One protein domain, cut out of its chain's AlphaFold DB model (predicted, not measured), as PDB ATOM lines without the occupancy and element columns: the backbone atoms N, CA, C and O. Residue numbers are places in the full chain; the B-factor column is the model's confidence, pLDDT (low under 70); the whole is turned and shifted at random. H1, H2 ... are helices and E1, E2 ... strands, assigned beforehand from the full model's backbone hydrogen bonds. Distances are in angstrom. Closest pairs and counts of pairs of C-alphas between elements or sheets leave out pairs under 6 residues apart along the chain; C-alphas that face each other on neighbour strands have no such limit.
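Overview. This is residues 2 to 147 of the 306 residues of an uncharacterized protein of Bacteroidales bacterium (UniProt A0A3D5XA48). The chain winds in stacked turns, a solenoid walled by three parallel sheets, E1 E4 E7 E10 E12 E14, E3 E6 E9 E11 E13 and the smaller E2 E5 E8, while helix H1, between E12 and E13, grazes the first. The 146 printed residues have little regular structure, 57 in named elements, mostly strand. It is compact, radius of gyration of the C-alphas 13.4 A, spanning 33 by 32 by 30 A.

Along the chain. Find C-alpha 2 at (172.975, 196.375, 204.888), where E1, residues 2 to 6, begins its 12.0 A. Then read E2 13 to 15, E3 22 to 24, E4 36 to 40, E5 47 to 49, E6 51 to 54, E7 66 to 70, E8 79 to 81, E9 84 to 86, E10 91 to 95, E11 109 to 111, E12 118 to 120, H1 122 to 127, E13 133 to 135 and E14 142 to 144, ending at (148.694, 200.001, 202.471).

Arrangement. Look within hydrogen-bond range at N 5 of E1 and O 38 of E4, 2.9 A, and N 24 of E3 and O 52 of E6, 2.8 A. Their sheets form a sandwich, two sheets face to face, strands at 61 degrees. H1, with every O i to N i+4 pair within range, only grazes the first sheet.

Size, cuts and confidence. The printed part has no cut; links E3 to E4, E6 to E7 and E10 to E11 are long. Residues 100 to 103 have pLDDT under 70.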
ATOM      1  N   ARG A   2     173.895 195.425 205.549       96.25
ATOM      2  CA  ARG A   2     172.975 196.375 204.888       96.25
ATOM      3  C   ARG A   2     173.726 197.106 203.774       96.25
ATOM      4  O   ARG A   2     174.799 197.627 204.056       96.25
ATOM      5  N   LEU A   3     173.143 197.204 202.579       97.25
ATOM      6  CA  LEU A   3     173.586 198.155 201.553       97.25
ATOM      7  C   LEU A   3     172.780 199.440 201.733       97.25
ATOM      8  O   LEU A   3     171.555 199.376 201.742       97.25
ATOM      9  N   TRP A   4     173.430 200.580 201.955       96.94
ATOM     10  CA  TRP A   4     172.736 201.835 202.252       96.94
ATOM     11  C   TRP A   4     173.225 202.956 201.346       96.94
ATOM     12  O   TRP A   4     174.386 203.349 201.412       96.94
ATOM     13  N   PHE A   5     172.315 203.471 200.525       95.88
ATOM     14  CA  PHE A   5     172.554 204.558 199.584       95.88
ATOM     15  C   PHE A   5     171.882 205.809 200.139       95.88
ATOM     16  O   PHE A   5     170.665 205.947 200.046       95.88
ATOM     17  N   SER A   6     172.662 206.674 200.787       94.94
ATOM     18  CA  SER A   6     172.160 207.831 201.535       94.94
ATOM     19  C   SER A   6     172.730 209.137 200.998       94.94
ATOM     20  O   SER A   6     173.940 209.246 200.807       94.94
ATOM     21  N   GLY A   7     171.867 210.141 200.839       90.62
ATOM     22  CA  GLY A   7     172.239 211.483 200.380       90.62
ATOM     23  C   GLY A   7     172.095 211.687 198.869       90.62
ATOM     24  O   GLY A   7     172.097 210.738 198.092       90.62
ATOM     25  N   ASN A   8     171.980 212.952 198.453       81.88
ATOM     26  CA  ASN A   8     171.515 213.350 197.113       81.88
ATOM     27  C   ASN A   8     172.355 212.790 195.946       81.88
ATOM     28  O   ASN A   8     171.834 212.530 194.862       81.88
ATOM     29  N   SER A   9     173.664 212.606 196.135       90.31
ATOM     30  CA  SER A   9     174.562 212.078 195.098       90.31
ATOM     31  C   SER A   9     174.688 210.553 195.111       90.31
ATOM     32  O   SER A   9     175.181 209.989 194.135       90.31
ATOM     33  N   ALA A  10     174.251 209.880 196.179       95.31
ATOM     34  CA  ALA A  10     174.347 208.432 196.295       95.31
ATOM     35  C   ALA A  10     173.240 207.760 195.484       95.31
ATOM     36  O   ALA A  10     172.081 208.175 195.538       95.31
ATOM     37  N   TYR A  11     173.587 206.700 194.761       95.88
ATOM     38  CA  TYR A  11     172.612 205.860 194.081       95.88
ATOM     39  C   TYR A  11     173.104 204.422 193.938       95.88
ATOM     40  O   TYR A  11     174.309 204.162 193.925       95.88
ATOM     41  N   LEU A  12     172.156 203.500 193.803       95.81
ATOM     42  CA  LEU A  12     172.405 202.143 193.326       95.81
ATOM     43  C   LEU A  12     171.982 202.056 191.863       95.81
ATOM     44  O   LEU A  12     170.797 202.171 191.588       95.81
ATOM     45  N   ASN A  13     172.912 201.815 190.942       96.69
ATOM     46  CA  ASN A  13     172.569 201.481 189.560       96.69
ATOM     47  C   ASN A  13     172.906 200.010 189.287       96.69
ATOM     48  O   ASN A  13     174.048 199.690 188.962       96.69
ATOM     49  N   ALA A  14     171.924 199.125 189.460       97.88
ATOM     50  CA  ALA A  14     172.016 197.719 189.090       97.88
ATOM     51  C   ALA A  14     171.165 197.479 187.835       97.88
ATOM     52  O   ALA A  14     169.948 197.317 187.916       97.88
ATOM     53  N   ASP A  15     171.822 197.491 186.678       98.06
ATOM     54  CA  ASP A  15     171.197 197.376 185.359       98.06
ATOM     55  C   ASP A  15     171.759 196.149 184.631       98.06
ATOM     56  O   ASP A  15     172.797 196.218 183.972       98.06
ATOM     57  N   GLY A  16     171.123 195.000 184.852       98.25
ATOM     58  CA  GLY A  16     171.435 193.742 184.180       98.25
ATOM     59  C   GLY A  16     170.683 193.579 182.855       98.25
ATOM     60  O   GLY A  16     170.029 194.498 182.359       98.25
ATOM     61  N   THR A  17     170.735 192.366 182.307       98.00
ATOM     62  CA  THR A  17     169.929 191.939 181.149       98.00
ATOM     63  C   THR A  17     169.279 190.584 181.413       98.00
ATOM     64  O   THR A  17     169.640 189.897 182.373       98.00
ATOM     65  N   THR A  18     168.368 190.155 180.536       95.50
ATOM     66  CA  THR A  18     167.748 188.821 180.592       95.50
ATOM     67  C   THR A  18     168.796 187.706 180.665       95.50
ATOM     68  O   THR A  18     168.659 186.775 181.453       95.50
ATOM     69  N   GLU A  19     169.886 187.824 179.904       96.75
ATOM     70  CA  GLU A  19     170.972 186.837 179.840       96.75
ATOM     71  C   GLU A  19     171.959 186.965 181.009       96.75
ATOM     72  O   GLU A  19     172.671 186.014 181.334       96.75
ATOM     73  N   LYS A  20     172.046 188.152 181.620       97.12
ATOM     74  CA  LYS A  20     173.037 188.491 182.648       97.12
ATOM     75  C   LYS A  20     172.380 189.261 183.786       97.12
ATOM     76  O   LYS A  20     172.538 190.475 183.920       97.12
ATOM     77  N   ASN A  21     171.655 188.521 184.617       97.50
ATOM     78  CA  ASN A  21     171.039 189.063 185.823       97.50
ATOM     79  C   ASN A  21     172.101 189.444 186.869       97.50
ATOM     80  O   ASN A  21     173.116 188.759 187.024       97.50
ATOM     81  N   ILE A  22     171.833 190.500 187.638       98.69
ATOM     82  CA  ILE A  22     172.615 190.850 188.834       98.69
ATOM     83  C   ILE A  22     171.988 190.153 190.043       98.69
ATOM     84  O   ILE A  22     170.786 190.259 190.262       98.69
ATOM     85  N   ILE A  23     172.790 189.454 190.851       98.38
ATOM     86  CA  ILE A  23     172.286 188.634 191.963       98.38
ATOM     87  C   ILE A  23     172.793 189.161 193.308       98.38
ATOM     88  O   ILE A  23     173.991 189.118 193.587       98.38
ATOM     89  N   PHE A  24     171.869 189.564 194.182       98.56
ATOM     90  CA  PHE A  24     172.119 189.832 195.598       98.56
ATOM     91  C   PHE A  24     171.553 188.685 196.440       98.56
ATOM     92  O   PHE A  24     170.339 188.494 196.509       98.56
ATOM     93  N   ARG A  25     172.417 187.907 197.101       97.94
ATOM     94  CA  ARG A  25     171.986 186.780 197.943       97.94
ATOM     95  C   ARG A  25     172.880 186.571 199.158       97.94
ATOM     96  O   ARG A  25     174.080 186.829 199.102       97.94
ATOM     97  N   GLY A  26     172.298 186.027 200.224       96.81
ATOM     98  CA  GLY A  26     173.051 185.489 201.356       96.81
ATOM     99  C   GLY A  26     173.876 184.256 200.976       96.81
ATOM    100  O   GLY A  26     173.443 183.461 200.138       96.81
ATOM    101  N   ILE A  27     175.046 184.098 201.602       95.38
ATOM    102  CA  ILE A  27     175.946 182.948 201.392       95.38
ATOM    103  C   ILE A  27     175.287 181.654 201.881       95.38
ATOM    104  O   ILE A  27     175.295 180.658 201.159       95.38
ATOM    105  N   ASP A  28     174.645 181.714 203.047       95.31
ATOM    106  CA  ASP A  28     174.018 180.559 203.702       95.31
ATOM    107  C   ASP A  28     172.675 180.166 203.068       95.31
ATOM    108  O   ASP A  28     172.136 179.105 203.358       95.31
ATOM    109  N   LYS A  29     172.146 181.015 202.172       96.62
ATOM    110  CA  LYS A  29     170.901 180.806 201.414       96.62
ATOM    111  C   LYS A  29     169.672 180.504 202.279       96.62
ATOM    112  O   LYS A  29     168.845 179.666 201.931       96.62
ATOM    113  N   VAL A  30     169.540 181.209 203.398       97.69
ATOM    114  CA  VAL A  30     168.377 181.123 204.291       97.69
ATOM    115  C   VAL A  30     167.703 182.485 204.409       97.69
ATOM    116  O   VAL A  30     168.364 183.519 204.320       97.69
ATOM    117  N   ARG A  31     166.380 182.521 204.600       98.44
ATOM    118  CA  ARG A  31     165.670 183.790 204.835       98.44
ATOM    119  C   ARG A  31     166.345 184.545 205.990       98.44
ATOM    120  O   ARG A  31     166.704 183.940 206.997       98.44
ATOM    121  N   GLY A  32     166.580 185.846 205.830       97.94
ATOM    122  CA  GLY A  32     167.270 186.644 206.845       97.94
ATOM    123  C   GLY A  32     168.796 186.482 206.917       97.94
ATOM    124  O   GLY A  32     169.387 186.975 207.875       97.94
ATOM    125  N   SER A  33     169.477 185.871 205.935       98.19
ATOM    126  CA  SER A  33     170.957 185.843 205.892       98.19
ATOM    127  C   SER A  33     171.599 187.240 205.866       98.19
ATOM    128  O   SER A  33     172.735 187.429 206.302       98.19
ATOM    129  N   TRP A  34     170.910 188.247 205.328       98.50
ATOM    130  CA  TRP A  34     171.349 189.640 205.383       98.50
ATOM    131  C   TRP A  34     170.162 190.592 205.542       98.50
ATOM    132  O   TRP A  34     169.008 190.177 205.570       98.50
ATOM    133  N   ARG A  35     170.449 191.879 205.754       98.31
ATOM    134  CA  ARG A  35     169.466 192.837 206.258       98.31
ATOM    135  C   ARG A  35     168.567 193.347 205.134       98.31
ATOM    136  O   ARG A  35     167.444 192.886 205.036       98.31
ATOM    137  N   LEU A  36     169.049 194.288 204.319       98.69
ATOM    138  CA  LEU A  36     168.295 194.891 203.211       98.69
ATOM    139  C   LEU A  36     169.180 195.751 202.298       98.69
ATOM    140  O   LEU A  36     170.314 196.104 202.659       98.69
ATOM    141  N   ILE A  37     168.600 196.155 201.168       98.56
ATOM    142  CA  ILE A  37     168.996 197.314 200.362       98.56
ATOM    143  C   ILE A  37     168.172 198.523 200.815       98.56
ATOM    144  O   ILE A  37     166.945 198.501 200.764       98.56
ATOM    145  N   HIS A  38     168.836 199.579 201.274       97.81
ATOM    146  CA  HIS A  38     168.208 200.795 201.781       97.81
ATOM    147  C   HIS A  38     168.461 201.970 200.834       97.81
ATOM    148  O   HIS A  38     169.597 202.440 200.716       97.81
ATOM    149  N   ILE A  39     167.395 202.458 200.206       96.50
ATOM    150  CA  ILE A  39     167.376 203.637 199.346       96.50
ATOM    151  C   ILE A  39     166.959 204.855 200.179       96.50
ATOM    152  O   ILE A  39     165.778 205.153 200.338       96.50
ATOM    153  N   GLY A  40     167.957 205.554 200.718       95.38
ATOM    154  CA  GLY A  40     167.831 206.827 201.437       95.38
ATOM    155  C   GLY A  40     168.252 208.022 200.573       95.38
ATOM    156  O   GLY A  40     168.924 208.935 201.052       95.38
ATOM    157  N   SER A  41     167.934 207.979 199.279       94.31
ATOM    158  CA  SER A  41     168.330 208.978 198.285       94.31
ATOM    159  C   SER A  41     167.214 209.194 197.262       94.31
ATOM    160  O   SER A  41     166.595 208.237 196.795       94.31
ATOM    161  N   ASN A  42     166.984 210.450 196.880       92.75
ATOM    162  CA  ASN A  42     166.040 210.850 195.832       92.75
ATOM    163  C   ASN A  42     166.648 210.812 194.417       92.75
ATOM    164  O   ASN A  42     166.027 211.279 193.460       92.75
ATOM    165  N   ASN A  43     167.864 210.284 194.272       94.06
ATOM    166  CA  ASN A  43     168.557 210.249 192.996       94.06
ATOM    167  C   ASN A  43     167.826 209.343 191.991       94.06
ATOM    168  O   ASN A  43     167.638 208.152 192.223       94.06
ATOM    169  N   VAL A  44     167.464 209.890 190.829       92.25
ATOM    170  CA  VAL A  44     166.736 209.162 189.769       92.25
ATOM    171  C   VAL A  44     167.527 208.001 189.156       92.25
ATOM    172  O   VAL A  44     166.962 207.189 188.432       92.25
ATOM    173  N   LYS A  45     168.831 207.903 189.440       94.38
ATOM    174  CA  LYS A  45     169.688 206.788 189.016       94.38
ATOM    175  C   LYS A  45     169.589 205.561 189.923       94.38
ATOM    176  O   LYS A  45     170.238 204.560 189.629       94.38
ATOM    177  N   ASN A  46     168.817 205.623 191.010       95.75
ATOM    178  CA  ASN A  46     168.454 204.441 191.784       95.75
ATOM    179  C   ASN A  46     167.633 203.495 190.905       95.75
ATOM    180  O   ASN A  46     166.484 203.787 190.569       95.75
ATOM    181  N   LYS A  47     168.239 202.376 190.520       96.62
ATOM    182  CA  LYS A  47     167.715 201.452 189.523       96.62
ATOM    183  C   LYS A  47     168.027 200.008 189.895       96.62
ATOM    184  O   LYS A  47     169.171 199.670 190.202       96.62
ATOM    185  N   LEU A  48     167.000 199.171 189.801       98.12
ATOM    186  CA  LEU A  48     167.069 197.717 189.770       98.12
ATOM    187  C   LEU A  48     166.393 197.256 188.475       98.12
ATOM    188  O   LEU A  48     165.186 197.411 188.316       98.12
ATOM    189  N   ASN A  49     167.165 196.744 187.526       98.50
ATOM    190  CA  ASN A  49     166.651 196.172 186.287       98.50
ATOM    191  C   ASN A  49     167.336 194.833 186.013       98.50
ATOM    192  O   ASN A  49     168.565 194.791 186.017       98.50
ATOM    193  N   TYR A  50     166.570 193.756 185.804       98.75
ATOM    194  CA  TYR A  50     167.107 192.384 185.711       98.75
ATOM    195  C   TYR A  50     167.977 192.010 186.922       98.75
ATOM    196  O   TYR A  50     169.144 191.615 186.808       98.75
ATOM    197  N   VAL A  51     167.401 192.199 188.111       98.81
ATOM    198  CA  VAL A  51     168.040 191.909 189.396       98.81
ATOM    199  C   VAL A  51     167.295 190.775 190.099       98.81
ATOM    200  O   VAL A  51     166.075 190.690 190.029       98.81
ATOM    201  N   GLN A  52     168.028 189.928 190.817       98.81
ATOM    202  CA  GLN A  52     167.474 188.932 191.732       98.81
ATOM    203  C   GLN A  52     167.943 189.232 193.156       98.81
ATOM    204  O   GLN A  52     169.150 189.278 193.418       98.81
ATOM    205  N   ILE A  53     167.010 189.423 194.087       98.88
ATOM    206  CA  ILE A  53     167.294 189.718 195.497       98.88
ATOM    207  C   ILE A  53     166.709 188.602 196.360       98.88
ATOM    208  O   ILE A  53     165.504 188.385 196.352       98.88
ATOM    209  N   MET A  54     167.561 187.918 197.126       98.75
ATOM    210  CA  MET A  54     167.151 186.804 197.989       98.75
ATOM    211  C   MET A  54     167.754 186.870 199.389       98.75
ATOM    212  O   MET A  54     168.839 187.429 199.583       98.75
ATOM    213  N   HIS A  55     167.115 186.184 200.342       98.75
ATOM    214  CA  HIS A  55     167.671 185.892 201.673       98.75
ATOM    215  C   HIS A  55     167.885 187.140 202.549       98.75
ATOM    216  O   HIS A  55     168.821 187.210 203.349       98.75
ATOM    217  N   THR A  56     167.041 188.152 202.363       98.75
ATOM    218  CA  THR A  56     167.041 189.420 203.111       98.75
ATOM    219  C   THR A  56     166.148 189.344 204.356       98.75
ATOM    220  O   THR A  56     165.576 188.295 204.644       98.75
ATOM    221  N   GLY A  57     166.002 190.448 205.095       98.38
ATOM    222  CA  GLY A  57     165.046 190.574 206.197       98.38
ATOM    223  C   GLY A  57     165.604 190.245 207.583       98.38
ATOM    224  O   GLY A  57     164.833 190.086 208.519       98.38
ATOM    225  N   SER A  58     166.928 190.175 207.775       98.25
ATOM    226  CA  SER A  58     167.509 189.712 209.053       98.25
ATOM    227  C   SER A  58     167.032 190.499 210.287       98.25
ATOM    228  O   SER A  58     166.831 189.938 211.360       98.25
ATOM    229  N   THR A  59     166.880 191.821 210.154       98.12
ATOM    230  CA  THR A  59     166.413 192.718 211.222       98.12
ATOM    231  C   THR A  59     165.614 193.883 210.649       98.12
ATOM    232  O   THR A  59     165.763 194.239 209.477       98.12
ATOM    233  N   THR A  60     164.783 194.504 211.487       97.88
ATOM    234  CA  THR A  60     163.890 195.588 211.072       97.88
ATOM    235  C   THR A  60     164.643 196.855 210.647       97.88
ATOM    236  O   THR A  60     165.724 197.177 211.148       97.88
ATOM    237  N   ALA A  61     164.062 197.606 209.715       96.25
ATOM    238  CA  ALA A  61     164.383 198.984 209.364       96.25
ATOM    239  C   ALA A  61     163.065 199.758 209.226       96.25
ATOM    240  O   ALA A  61     162.117 199.245 208.639       96.25
ATOM    241  N   SER A  62     162.978 200.944 209.837       94.81
ATOM    242  CA  SER A  62     161.714 201.694 209.957       94.81
ATOM    243  C   SER A  62     160.554 200.824 210.493       94.81
ATOM    244  O   SER A  62     159.423 200.895 210.033       94.81
ATOM    245  N   GLY A  63     160.850 199.949 211.464       96.25
ATOM    246  CA  GLY A  63     159.862 199.075 212.109       96.25
ATOM    247  C   GLY A  63     159.493 197.798 211.346       96.25
ATOM    248  O   GLY A  63     158.775 196.977 211.902       96.25
ATOM    249  N   GLN A  64     160.004 197.579 210.129       98.00
ATOM    250  CA  GLN A  64     159.653 196.417 209.303       98.00
ATOM    251  C   GLN A  64     160.889 195.640 208.848       98.00
ATOM    252  O   GLN A  64     161.935 196.229 208.577       98.00
ATOM    253  N   LYS A  65     160.792 194.314 208.738       98.62
ATOM    254  CA  LYS A  65     161.779 193.518 207.994       98.62
ATOM    255  C   LYS A  65     161.413 193.570 206.508       98.62
ATOM    256  O   LYS A  65     160.243 193.435 206.171       98.62
ATOM    257  N   THR A  66     162.380 193.799 205.623       98.69
ATOM    258  CA  THR A  66     162.141 193.942 204.174       98.69
ATOM    259  C   THR A  66     163.401 193.610 203.374       98.69
ATOM    260  O   THR A  66     164.505 193.714 203.913       98.69
ATOM    261  N   ALA A  67     163.270 193.269 202.092       98.75
ATOM    262  CA  ALA A  67     164.398 193.182 201.171       98.75
ATOM    263  C   ALA A  67     164.878 194.556 200.698       98.75
ATOM    264  O   ALA A  67     166.087 194.817 200.678       98.75
ATOM    265  N   VAL A  68     163.935 195.432 200.352       98.31
ATOM    266  CA  VAL A  68     164.193 196.788 199.869       98.31
ATOM    267  C   VAL A  68     163.386 197.783 200.696       98.31
ATOM    268  O   VAL A  68     162.174 197.644 200.841       98.31
ATOM    269  N   LEU A  69     164.065 198.791 201.245       97.81
ATOM    270  CA  LEU A  69     163.441 199.950 201.889       97.81
ATOM    271  C   LEU A  69     163.668 201.190 201.029       97.81
ATOM    272  O   LEU A  69     164.822 201.515 200.740       97.81
ATOM    273  N   VAL A  70     162.597 201.907 200.691       96.62
ATOM    274  CA  VAL A  70     162.665 203.266 200.137       96.62
ATOM    275  C   VAL A  70     162.210 204.259 201.201       96.62
ATOM    276  O   VAL A  70     161.095 204.174 201.715       96.62
ATOM    277  N   GLN A  71     163.100 205.183 201.551       94.81
ATOM    278  CA  GLN A  71     162.901 206.114 202.655       94.81
ATOM    279  C   GLN A  71     162.105 207.349 202.200       94.81
ATOM    280  O   GLN A  71     162.558 208.143 201.374       94.81
ATOM    281  N   SER A  72     160.913 207.528 202.760       93.62
ATOM    282  CA  SER A  72     159.918 208.524 202.350       93.62
ATOM    283  C   SER A  72     160.269 209.959 202.745       93.62
ATOM    284  O   SER A  72     160.017 210.881 201.972       93.62
ATOM    285  N   ASN A  73     160.893 210.175 203.910       91.19
ATOM    286  CA  ASN A  73     161.206 211.519 204.425       91.19
ATOM    287  C   ASN A  73     162.318 212.251 203.649       91.19
ATOM    288  O   ASN A  73     162.534 213.441 203.861       91.19
ATOM    289  N   VAL A  74     163.014 211.546 202.755       92.06
ATOM    290  CA  VAL A  74     163.964 212.115 201.788       92.06
ATOM    291  C   VAL A  74     163.430 212.042 200.359       92.06
ATOM    292  O   VAL A  74     164.188 212.249 199.416       92.06
ATOM    293  N   SER A  75     162.145 211.716 200.187       91.44
ATOM    294  CA  SER A  75     161.522 211.433 198.892       91.44
ATOM    295  C   SER A  75     162.335 210.420 198.086       91.44
ATOM    296  O   SER A  75     162.652 210.659 196.919       91.44
ATOM    297  N   GLY A  76     162.730 209.319 198.737       93.50
ATOM    298  CA  GLY A  76     163.524 208.264 198.124       93.50
ATOM    299  C   GLY A  76     162.894 207.788 196.818       93.50
ATOM    300  O   GLY A  76     161.675 207.639 196.733       93.50
ATOM    301  N   ARG A  77     163.722 207.580 195.792       92.12
ATOM    302  CA  ARG A  77     163.264 207.145 194.465       92.12
ATOM    303  C   ARG A  77     163.931 205.854 194.052       92.12
ATOM    304  O   ARG A  77     165.122 205.705 194.302       92.12
ATOM    305  N   LEU A  78     163.192 204.957 193.402       95.38
ATOM    306  CA  LEU A  78     163.728 203.685 192.910       95.38
ATOM    307  C   LEU A  78     163.001 203.194 191.652       95.38
ATOM    308  O   LEU A  78     161.864 202.757 191.743       95.38
ATOM    309  N   SER A  79     163.660 203.182 190.491       96.56
ATOM    310  CA  SER A  79     163.167 202.421 189.333       96.56
ATOM    311  C   SER A  79     163.379 200.924 189.584       96.56
ATOM    312  O   SER A  79     164.502 200.511 189.887       96.56
ATOM    313  N   ILE A  80     162.321 200.116 189.485       97.62
ATOM    314  CA  ILE A  80     162.385 198.657 189.654       97.62
ATOM    315  C   ILE A  80     161.654 197.962 188.507       97.62
ATOM    316  O   ILE A  80     160.435 198.059 188.362       97.62
ATOM    317  N   LYS A  81     162.418 197.284 187.652       97.94
ATOM    318  CA  LYS A  81     161.902 196.615 186.459       97.94
ATOM    319  C   LYS A  81     162.482 195.222 186.315       97.94
ATOM    320  O   LYS A  81     163.641 195.010 186.668       97.94
ATOM    321  N   ASN A  82     161.722 194.282 185.760       98.50
ATOM    322  CA  ASN A  82     162.209 192.932 185.435       98.50
ATOM    323  C   ASN A  82     162.980 192.280 186.603       98.50
ATOM    324  O   ASN A  82     164.002 191.628 186.396       98.50
ATOM    325  N   THR A  83     162.581 192.569 187.842       98.69
ATOM    326  CA  THR A  83     163.347 192.234 189.045       98.69
ATOM    327  C   THR A  83     162.575 191.220 189.869       98.69
ATOM    328  O   THR A  83     161.372 191.375 190.076       98.69
ATOM    329  N   SER A  84     163.272 190.195 190.363       98.81
ATOM    330  CA  SER A  84     162.709 189.247 191.317       98.81
ATOM    331  C   SER A  84     163.196 189.522 192.735       98.81
ATOM    332  O   SER A  84     164.384 189.753 192.980       98.81
ATOM    333  N   ILE A  85     162.267 189.496 193.687       98.88
ATOM    334  CA  ILE A  85     162.577 189.581 195.114       98.88
ATOM    335  C   ILE A  85     161.869 188.432 195.812       98.88
ATOM    336  O   ILE A  85     160.639 188.396 195.869       98.88
ATOM    337  N   SER A  86     162.650 187.498 196.345       98.88
ATOM    338  CA  SER A  86     162.096 186.308 196.973       98.88
ATOM    339  C   SER A  86     162.837 185.863 198.216       98.88
ATOM    340  O   SER A  86     163.958 186.294 198.490       98.88
ATOM    341  N   LEU A  87     162.208 184.987 199.003       98.75
ATOM    342  CA  LEU A  87     162.824 184.407 200.198       98.75
ATOM    343  C   LEU A  87     163.339 185.479 201.182       98.75
ATOM    344  O   LEU A  87     164.369 185.291 201.840       98.75
ATOM    345  N   SER A  88     162.649 186.620 201.280       98.69
ATOM    346  CA  SER A  88     162.868 187.582 202.360       98.69
ATOM    347  C   SER A  88     162.215 187.082 203.646       98.69
ATOM    348  O   SER A  88     161.090 186.581 203.617       98.69
ATOM    349  N   ASP A  89     162.883 187.256 204.788       98.75
ATOM    350  CA  ASP A  89     162.228 187.190 206.101       98.75
ATOM    351  C   ASP A  89     161.492 188.512 206.399       98.75
ATOM    352  O   ASP A  89     161.755 189.178 207.394       98.75
ATOM    353  N   GLY A  90     160.651 188.979 205.481       98.69
ATOM    354  CA  GLY A  90     159.983 190.272 205.558       98.69
ATOM    355  C   GLY A  90     159.169 190.565 204.304       98.69
ATOM    356  O   GLY A  90     158.768 189.637 203.608       98.69
ATOM    357  N   TYR A  91     158.942 191.846 204.010       98.88
ATOM    358  CA  TYR A  91     158.384 192.277 202.722       98.88
ATOM    359  C   TYR A  91     159.424 192.172 201.599       98.88
ATOM    360  O   TYR A  91     160.629 192.245 201.860       98.88
ATOM    361  N   ALA A  92     158.991 192.105 200.339       98.69
ATOM    362  CA  ALA A  92     159.912 192.353 199.227       98.69
ATOM    363  C   ALA A  92     160.260 193.849 199.130       98.69
ATOM    364  O   ALA A  92     161.437 194.218 199.172       98.69
ATOM    365  N   VAL A  93     159.252 194.721 199.069       98.31
ATOM    366  CA  VAL A  93     159.450 196.178 199.026       98.31
ATOM    367  C   VAL A  93     158.665 196.862 200.139       98.31
ATOM    368  O   VAL A  93     157.470 196.649 200.310       98.31
ATOM    369  N   TYR A  94     159.335 197.740 200.878       98.12
ATOM    370  CA  TYR A  94     158.720 198.584 201.893       98.12
ATOM    371  C   TYR A  94     159.040 200.052 201.616       98.12
ATOM    372  O   TYR A  94     160.200 200.418 201.416       98.12
ATOM    373  N   ILE A  95     158.009 200.891 201.620       96.75
ATOM    374  CA  ILE A  95     158.123 202.347 201.533       96.75
ATOM    375  C   ILE A  95     157.524 202.916 202.814       96.75
ATOM    376  O   ILE A  95     156.361 202.670 203.129       96.75
ATOM    377  N   ASP A  96     158.326 203.639 203.595       95.44
ATOM    378  CA  ASP A  96     157.980 203.984 204.982       95.44
ATOM    379  C   ASP A  96     157.073 205.219 205.144       95.44
ATOM    380  O   ASP A  96     156.994 205.808 206.224       95.44
ATOM    381  N   GLY A  97     156.330 205.588 204.097       94.25
ATOM    382  CA  GLY A  97     155.433 206.739 204.106       94.25
ATOM    383  C   GLY A  97     154.498 206.811 202.902       94.25
ATOM    384  O   GLY A  97     154.400 205.885 202.103       94.25
ATOM    385  N   ASN A  98     153.774 207.931 202.804       92.94
ATOM    386  CA  ASN A  98     152.853 208.186 201.690       92.94
ATOM    387  C   ASN A  98     153.581 208.597 200.405       92.94
ATOM    388  O   ASN A  98     153.022 208.458 199.322       92.94
ATOM    389  N   SER A  99     154.798 209.117 200.571       84.19
ATOM    390  CA  SER A  99     155.691 209.575 199.520       84.19
ATOM    391  C   SER A  99     156.878 208.639 199.363       84.19
ATOM    392  O   SER A  99     157.249 207.906 200.282       84.19
ATOM    393  N   GLY A 100     157.528 208.729 198.212       68.75
ATOM    394  CA  GLY A 100     158.614 207.833 197.848       68.75
ATOM    395  C   GLY A 100     158.115 206.911 196.756       68.75
ATOM    396  O   GLY A 100     157.340 205.983 196.982       68.75
ATOM    397  N   THR A 101     158.509 207.220 195.535       69.19
ATOM    398  CA  THR A 101     157.998 206.566 194.339       69.19
ATOM    399  C   THR A 101     159.104 205.909 193.555       69.19
ATOM    400  O   THR A 101     160.260 206.334 193.525       69.19
ATOM    401  N   SER A 102     158.702 204.881 192.829       62.00
ATOM    402  CA  SER A 102     159.392 204.457 191.634       62.00
ATOM    403  C   SER A 102     159.083 205.417 190.495       62.00
ATOM    404  O   SER A 102     157.920 205.609 190.155       62.00
ATOM    405  N   SER A 103     160.110 205.989 189.863       69.94
ATOM    406  CA  SER A 103     159.913 206.663 188.574       69.94
ATOM    407  C   SER A 103     159.430 205.683 187.498       69.94
ATOM    408  O   SER A 103     158.830 206.111 186.522       69.94
ATOM    409  N   GLU A 104     159.688 204.381 187.681       90.06
ATOM    410  CA  GLU A 104     159.216 203.288 186.827       90.06
ATOM    411  C   GLU A 104     159.093 201.990 187.651       90.06
ATOM    412  O   GLU A 104     160.039 201.621 188.352       90.06
ATOM    413  N   PHE A 105     157.963 201.291 187.548       96.00
ATOM    414  CA  PHE A 105     157.726 199.980 188.161       96.00
ATOM    415  C   PHE A 105     157.120 199.062 187.102       96.00
ATOM    416  O   PHE A 105     156.031 199.364 186.619       96.00
ATOM    417  N   SER A 106     157.815 197.999 186.680       97.62
ATOM    418  CA  SER A 106     157.235 197.073 185.696       97.62
ATOM    419  C   SER A 106     157.802 195.656 185.672       97.62
ATOM    420  O   SER A 106     159.003 195.451 185.842       97.62
ATOM    421  N   ASN A 107     156.949 194.677 185.353       98.19
ATOM    422  CA  ASN A 107     157.331 193.278 185.108       98.19
ATOM    423  C   ASN A 107     158.169 192.656 186.247       98.19
ATOM    424  O   ASN A 107     159.163 191.970 186.001       98.19
ATOM    425  N   ASN A 108     157.834 192.946 187.500       98.62
ATOM    426  CA  ASN A 108     158.540 192.414 188.661       98.62
ATOM    427  C   ASN A 108     157.905 191.107 189.145       98.62
ATOM    428  O   ASN A 108     156.744 190.832 188.869       98.62
ATOM    429  N   ASN A 109     158.663 190.303 189.888       98.81
ATOM    430  CA  ASN A 109     158.149 189.088 190.514       98.81
ATOM    431  C   ASN A 109     158.521 189.051 191.998       98.81
ATOM    432  O   ASN A 109     159.696 188.871 192.336       98.81
ATOM    433  N   PHE A 110     157.545 189.225 192.886       98.81
ATOM    434  CA  PHE A 110     157.771 189.147 194.330       98.81
ATOM    435  C   PHE A 110     157.112 187.894 194.899       98.81
ATOM    436  O   PHE A 110     155.883 187.812 194.955       98.81
ATOM    437  N   SER A 111     157.927 186.933 195.342       98.88
ATOM    438  CA  SER A 111     157.437 185.621 195.774       98.88
ATOM    439  C   SER A 111     158.104 185.070 197.028       98.88
ATOM    440  O   SER A 111     159.219 185.452 197.367       98.88
ATOM    441  N   ASP A 112     157.452 184.141 197.728       98.75
ATOM    442  CA  ASP A 112     158.062 183.371 198.825       98.75
ATOM    443  C   ASP A 112     158.640 184.216 199.980       98.75
ATOM    444  O   ASP A 112     159.549 183.775 200.706       98.75
ATOM    445  N   ASN A 113     158.145 185.442 200.155       98.88
ATOM    446  CA  ASN A 113     158.517 186.322 201.259       98.88
ATOM    447  C   ASN A 113     157.639 186.019 202.484       98.88
ATOM    448  O   ASN A 113     156.490 185.611 202.334       98.88
ATOM    449  N   THR A 114     158.156 186.164 203.710       98.81
ATOM    450  CA  THR A 114     157.382 185.796 204.918       98.81
ATOM    451  C   THR A 114     156.252 186.770 205.255       98.81
ATOM    452  O   THR A 114     155.336 186.382 205.975       98.81
ATOM    453  N   LEU A 115     156.291 188.002 204.737       98.75
ATOM    454  CA  LEU A 115     155.204 188.987 204.832       98.75
ATOM    455  C   LEU A 115     154.600 189.247 203.444       98.75
ATOM    456  O   LEU A 115     154.744 188.425 202.543       98.75
ATOM    457  N   ALA A 116     153.908 190.374 203.264       98.75
ATOM    458  CA  ALA A 116     153.366 190.778 201.973       98.75
ATOM    459  C   ALA A 116     154.455 191.084 200.926       98.75
ATOM    460  O   ALA A 116     155.569 191.476 201.286       98.75
ATOM    461  N   PRO A 117     154.150 190.997 199.617       98.69
ATOM    462  CA  PRO A 117     155.063 191.463 198.575       98.69
ATOM    463  C   PRO A 117     155.453 192.933 198.778       98.69
ATOM    464  O   PRO A 117     156.611 193.315 198.597       98.69
ATOM    465  N   MET A 118     154.502 193.773 199.181       98.44
ATOM    466  CA  MET A 118     154.717 195.207 199.303       98.44
ATOM    467  C   MET A 118     153.978 195.785 200.505       98.44
ATOM    468  O   MET A 118     152.843 195.401 200.778       98.44
ATOM    469  N   ARG A 119     154.608 196.762 201.169       98.44
ATOM    470  CA  ARG A 119     153.953 197.675 202.115       98.44
ATOM    471  C   ARG A 119     154.236 199.121 201.715       98.44
ATOM    472  O   ARG A 119     155.390 199.546 201.765       98.44
ATOM    473  N   ILE A 120     153.213 199.852 201.276       97.81
ATOM    474  CA  ILE A 120     153.371 201.141 200.576       97.81
ATOM    475  C   ILE A 120     152.279 202.166 200.917       97.81
ATOM    476  O   ILE A 120     151.276 201.849 201.555       97.81
ATOM    477  N   GLY A 121     152.483 203.414 200.486       96.88
ATOM    478  CA  GLY A 121     151.492 204.490 200.528       96.88
ATOM    479  C   GLY A 121     150.804 204.750 199.181       96.88
ATOM    480  O   GLY A 121     151.004 204.015 198.214       96.88
ATOM    481  N   ALA A 122     150.001 205.817 199.116       96.75
ATOM    482  CA  ALA A 122     149.172 206.128 197.948       96.75
ATOM    483  C   ALA A 122     149.989 206.423 196.682       96.75
ATOM    484  O   ALA A 122     149.663 205.911 195.617       96.75
ATOM    485  N   GLU A 123     151.057 207.222 196.786       94.81
ATOM    486  CA  GLU A 123     151.836 207.643 195.612       94.81
ATOM    487  C   GLU A 123     152.444 206.429 194.893       94.81
ATOM    488  O   GLU A 123     152.341 206.291 193.675       94.81
ATOM    489  N   SER A 124     153.019 205.497 195.656       95.31
ATOM    490  CA  SER A 124     153.603 204.272 195.111       95.31
ATOM    491  C   SER A 124     152.536 203.303 194.600       95.31
ATOM    492  O   SER A 124     152.765 202.650 193.586       95.31
ATOM    493  N   LEU A 125     151.369 203.228 195.254       96.75
ATOM    494  CA  LEU A 125     150.245 202.410 194.792       96.75
ATOM    495  C   LEU A 125     149.785 202.822 193.390       96.75
ATOM    496  O   LEU A 125     149.525 201.966 192.550       96.75
ATOM    497  N   LEU A 126     149.704 204.123 193.112       96.38
ATOM    498  CA  LEU A 126     149.300 204.607 191.789       96.38
ATOM    499  C   LEU A 126     150.354 204.309 190.705       96.38
ATOM    500  O   LEU A 126     150.020 204.251 189.518       96.38
ATOM    501  N   ALA A 127     151.608 204.072 191.100       95.19
ATOM    502  CA  ALA A 127     152.739 203.873 190.197       95.19
ATOM    503  C   ALA A 127     153.000 202.409 189.790       95.19
ATOM    504  O   ALA A 127     153.700 202.197 188.799       95.19
ATOM    505  N   ILE A 128     152.471 201.407 190.507       95.81
ATOM    506  CA  ILE A 128     152.693 199.985 190.161       95.81
ATOM    507  C   ILE A 128     152.027 199.611 188.830       95.81
ATOM    508  O   ILE A 128     151.069 200.262 188.411       95.81
ATOM    509  N   ASP A 129     152.505 198.561 188.167       96.12
ATOM    510  CA  ASP A 129     151.950 198.051 186.910       96.12
ATOM    511  C   ASP A 129     151.060 196.816 187.109       96.12
ATOM    512  O   ASP A 129     150.956 196.268 188.203       96.12
ATOM    513  N   LYS A 130     150.433 196.372 186.013       96.19
ATOM    514  CA  LYS A 130     149.599 195.160 185.964       96.19
ATOM    515  C   LYS A 130     150.369 193.889 185.607       96.19
ATOM    516  O   LYS A 130     149.840 192.801 185.776       96.19
ATOM    517  N   ASN A 131     151.585 194.017 185.069       97.44
ATOM    518  CA  ASN A 131     152.352 192.869 184.582       97.44
ATOM    519  C   ASN A 131     153.277 192.283 185.655       97.44
ATOM    520  O   ASN A 131     153.869 191.227 185.433       97.44
ATOM    521  N   SER A 132     153.441 192.963 186.794       98.44
ATOM    522  CA  SER A 132     154.135 192.386 187.941       98.44
ATOM    523  C   SER A 132     153.300 191.284 188.585       98.44
ATOM    524  O   SER A 132     152.078 191.367 188.659       98.44
ATOM    525  N   VAL A 133     153.987 190.258 189.073       98.62
ATOM    526  CA  VAL A 133     153.395 189.054 189.648       98.62
ATOM    527  C   VAL A 133     153.769 188.955 191.122       98.62
ATOM    528  O   VAL A 133     154.913 189.194 191.516       98.62
ATOM    529  N   TYR A 134     152.788 188.581 191.937       98.69
ATOM    530  CA  TYR A 134     152.939 188.408 193.373       98.69
ATOM    531  C   TYR A 134     152.410 187.021 193.744       98.69
ATOM    532  O   TYR A 134     151.211 186.786 193.628       98.69
ATOM    533  N   THR A 135     153.258 186.094 194.194       98.56
ATOM    534  CA  THR A 135     152.857 184.688 194.444       98.56
ATOM    535  C   THR A 135     153.479 184.127 195.716       98.56
ATOM    536  O   THR A 135     154.606 184.467 196.049       98.56
ATOM    537  N   ASP A 136     152.768 183.253 196.427       98.56
ATOM    538  CA  ASP A 136     153.291 182.494 197.576       98.56
ATOM    539  C   ASP A 136     153.957 183.346 198.679       98.56
ATOM    540  O   ASP A 136     154.874 182.907 199.375       98.56
ATOM    541  N   ASN A 137     153.508 184.589 198.852       98.81
ATOM    542  CA  ASN A 137     153.929 185.440 199.961       98.81
ATOM    543  C   ASN A 137     153.099 185.101 201.207       98.81
ATOM    544  O   ASN A 137     151.925 184.749 201.110       98.81
ATOM    545  N   GLY A 138     153.690 185.246 202.396       98.62
ATOM    546  CA  GLY A 138     153.023 184.914 203.661       98.62
ATOM    547  C   GLY A 138     151.738 185.711 203.902       98.62
ATOM    548  O   GLY A 138     150.827 185.227 204.569       98.62
ATOM    549  N   ILE A 139     151.647 186.908 203.315       98.56
ATOM    550  CA  ILE A 139     150.405 187.670 203.175       98.56
ATOM    551  C   ILE A 139     150.204 187.941 201.687       98.56
ATOM    552  O   ILE A 139     150.979 188.662 201.061       98.56
ATOM    553  N   GLN A 140     149.153 187.375 201.104       98.44
ATOM    554  CA  GLN A 140     148.907 187.467 199.668       98.44
ATOM    555  C   GLN A 140     148.054 188.700 199.317       98.44
ATOM    556  O   GLN A 140     146.964 188.584 198.767       98.44
ATOM    557  N   ALA A 141     148.550 189.882 199.690       98.81
ATOM    558  CA  ALA A 141     147.934 191.190 199.450       98.81
ATOM    559  C   ALA A 141     149.013 192.286 199.393       98.81
ATOM    560  O   ALA A 141     150.078 192.130 199.985       98.81
ATOM    561  N   ILE A 142     148.750 193.412 198.726       98.81
ATOM    562  CA  ILE A 142     149.588 194.613 198.872       98.81
ATOM    563  C   ILE A 142     149.087 195.384 200.092       98.81
ATOM    564  O   ILE A 142     147.929 195.799 200.139       98.81
ATOM    565  N   GLU A 143     149.951 195.593 201.083       98.88
ATOM    566  CA  GLU A 143     149.579 196.298 202.305       98.88
ATOM    567  C   GLU A 143     149.730 197.809 202.154       98.88
ATOM    568  O   GLU A 143     150.777 198.318 201.745       98.88
ATOM    569  N   LEU A 144     148.694 198.551 202.540       98.69
ATOM    570  CA  LEU A 144     148.694 200.001 202.471       98.69
ATOM    571  C   LEU A 144     148.838 200.583 203.869       98.69
ATOM    572  O   LEU A 144     147.986 200.371 204.738       98.69
ATOM    573  N   ALA A 145     149.917 201.326 204.099       97.00
ATOM    574  CA  ALA A 145     150.221 201.884 205.408       97.00
ATOM    575  C   ALA A 145     151.129 203.110 205.336       97.00
ATOM    576  O   ALA A 145     152.110 203.140 204.602       97.00
ATOM    577  N   THR A 146     150.861 204.085 206.203       94.75
ATOM    578  CA  THR A 146     151.732 205.243 206.437       94.75
ATOM    579  C   THR A 146     151.779 205.560 207.938       94.75
ATOM    580  O   THR A 146     151.141 204.883 208.752       94.75
ATOM    581  N   GLY A 147     152.519 206.601 208.333       92.44
ATOM    582  CA  GLY A 147     152.477 207.114 209.708       92.44
ATOM    583  C   GLY A 147     151.113 207.693 210.119       92.44
ATOM    584  O   GLY A 147     150.825 207.780 211.309       92.44
TER     585      GLY A 147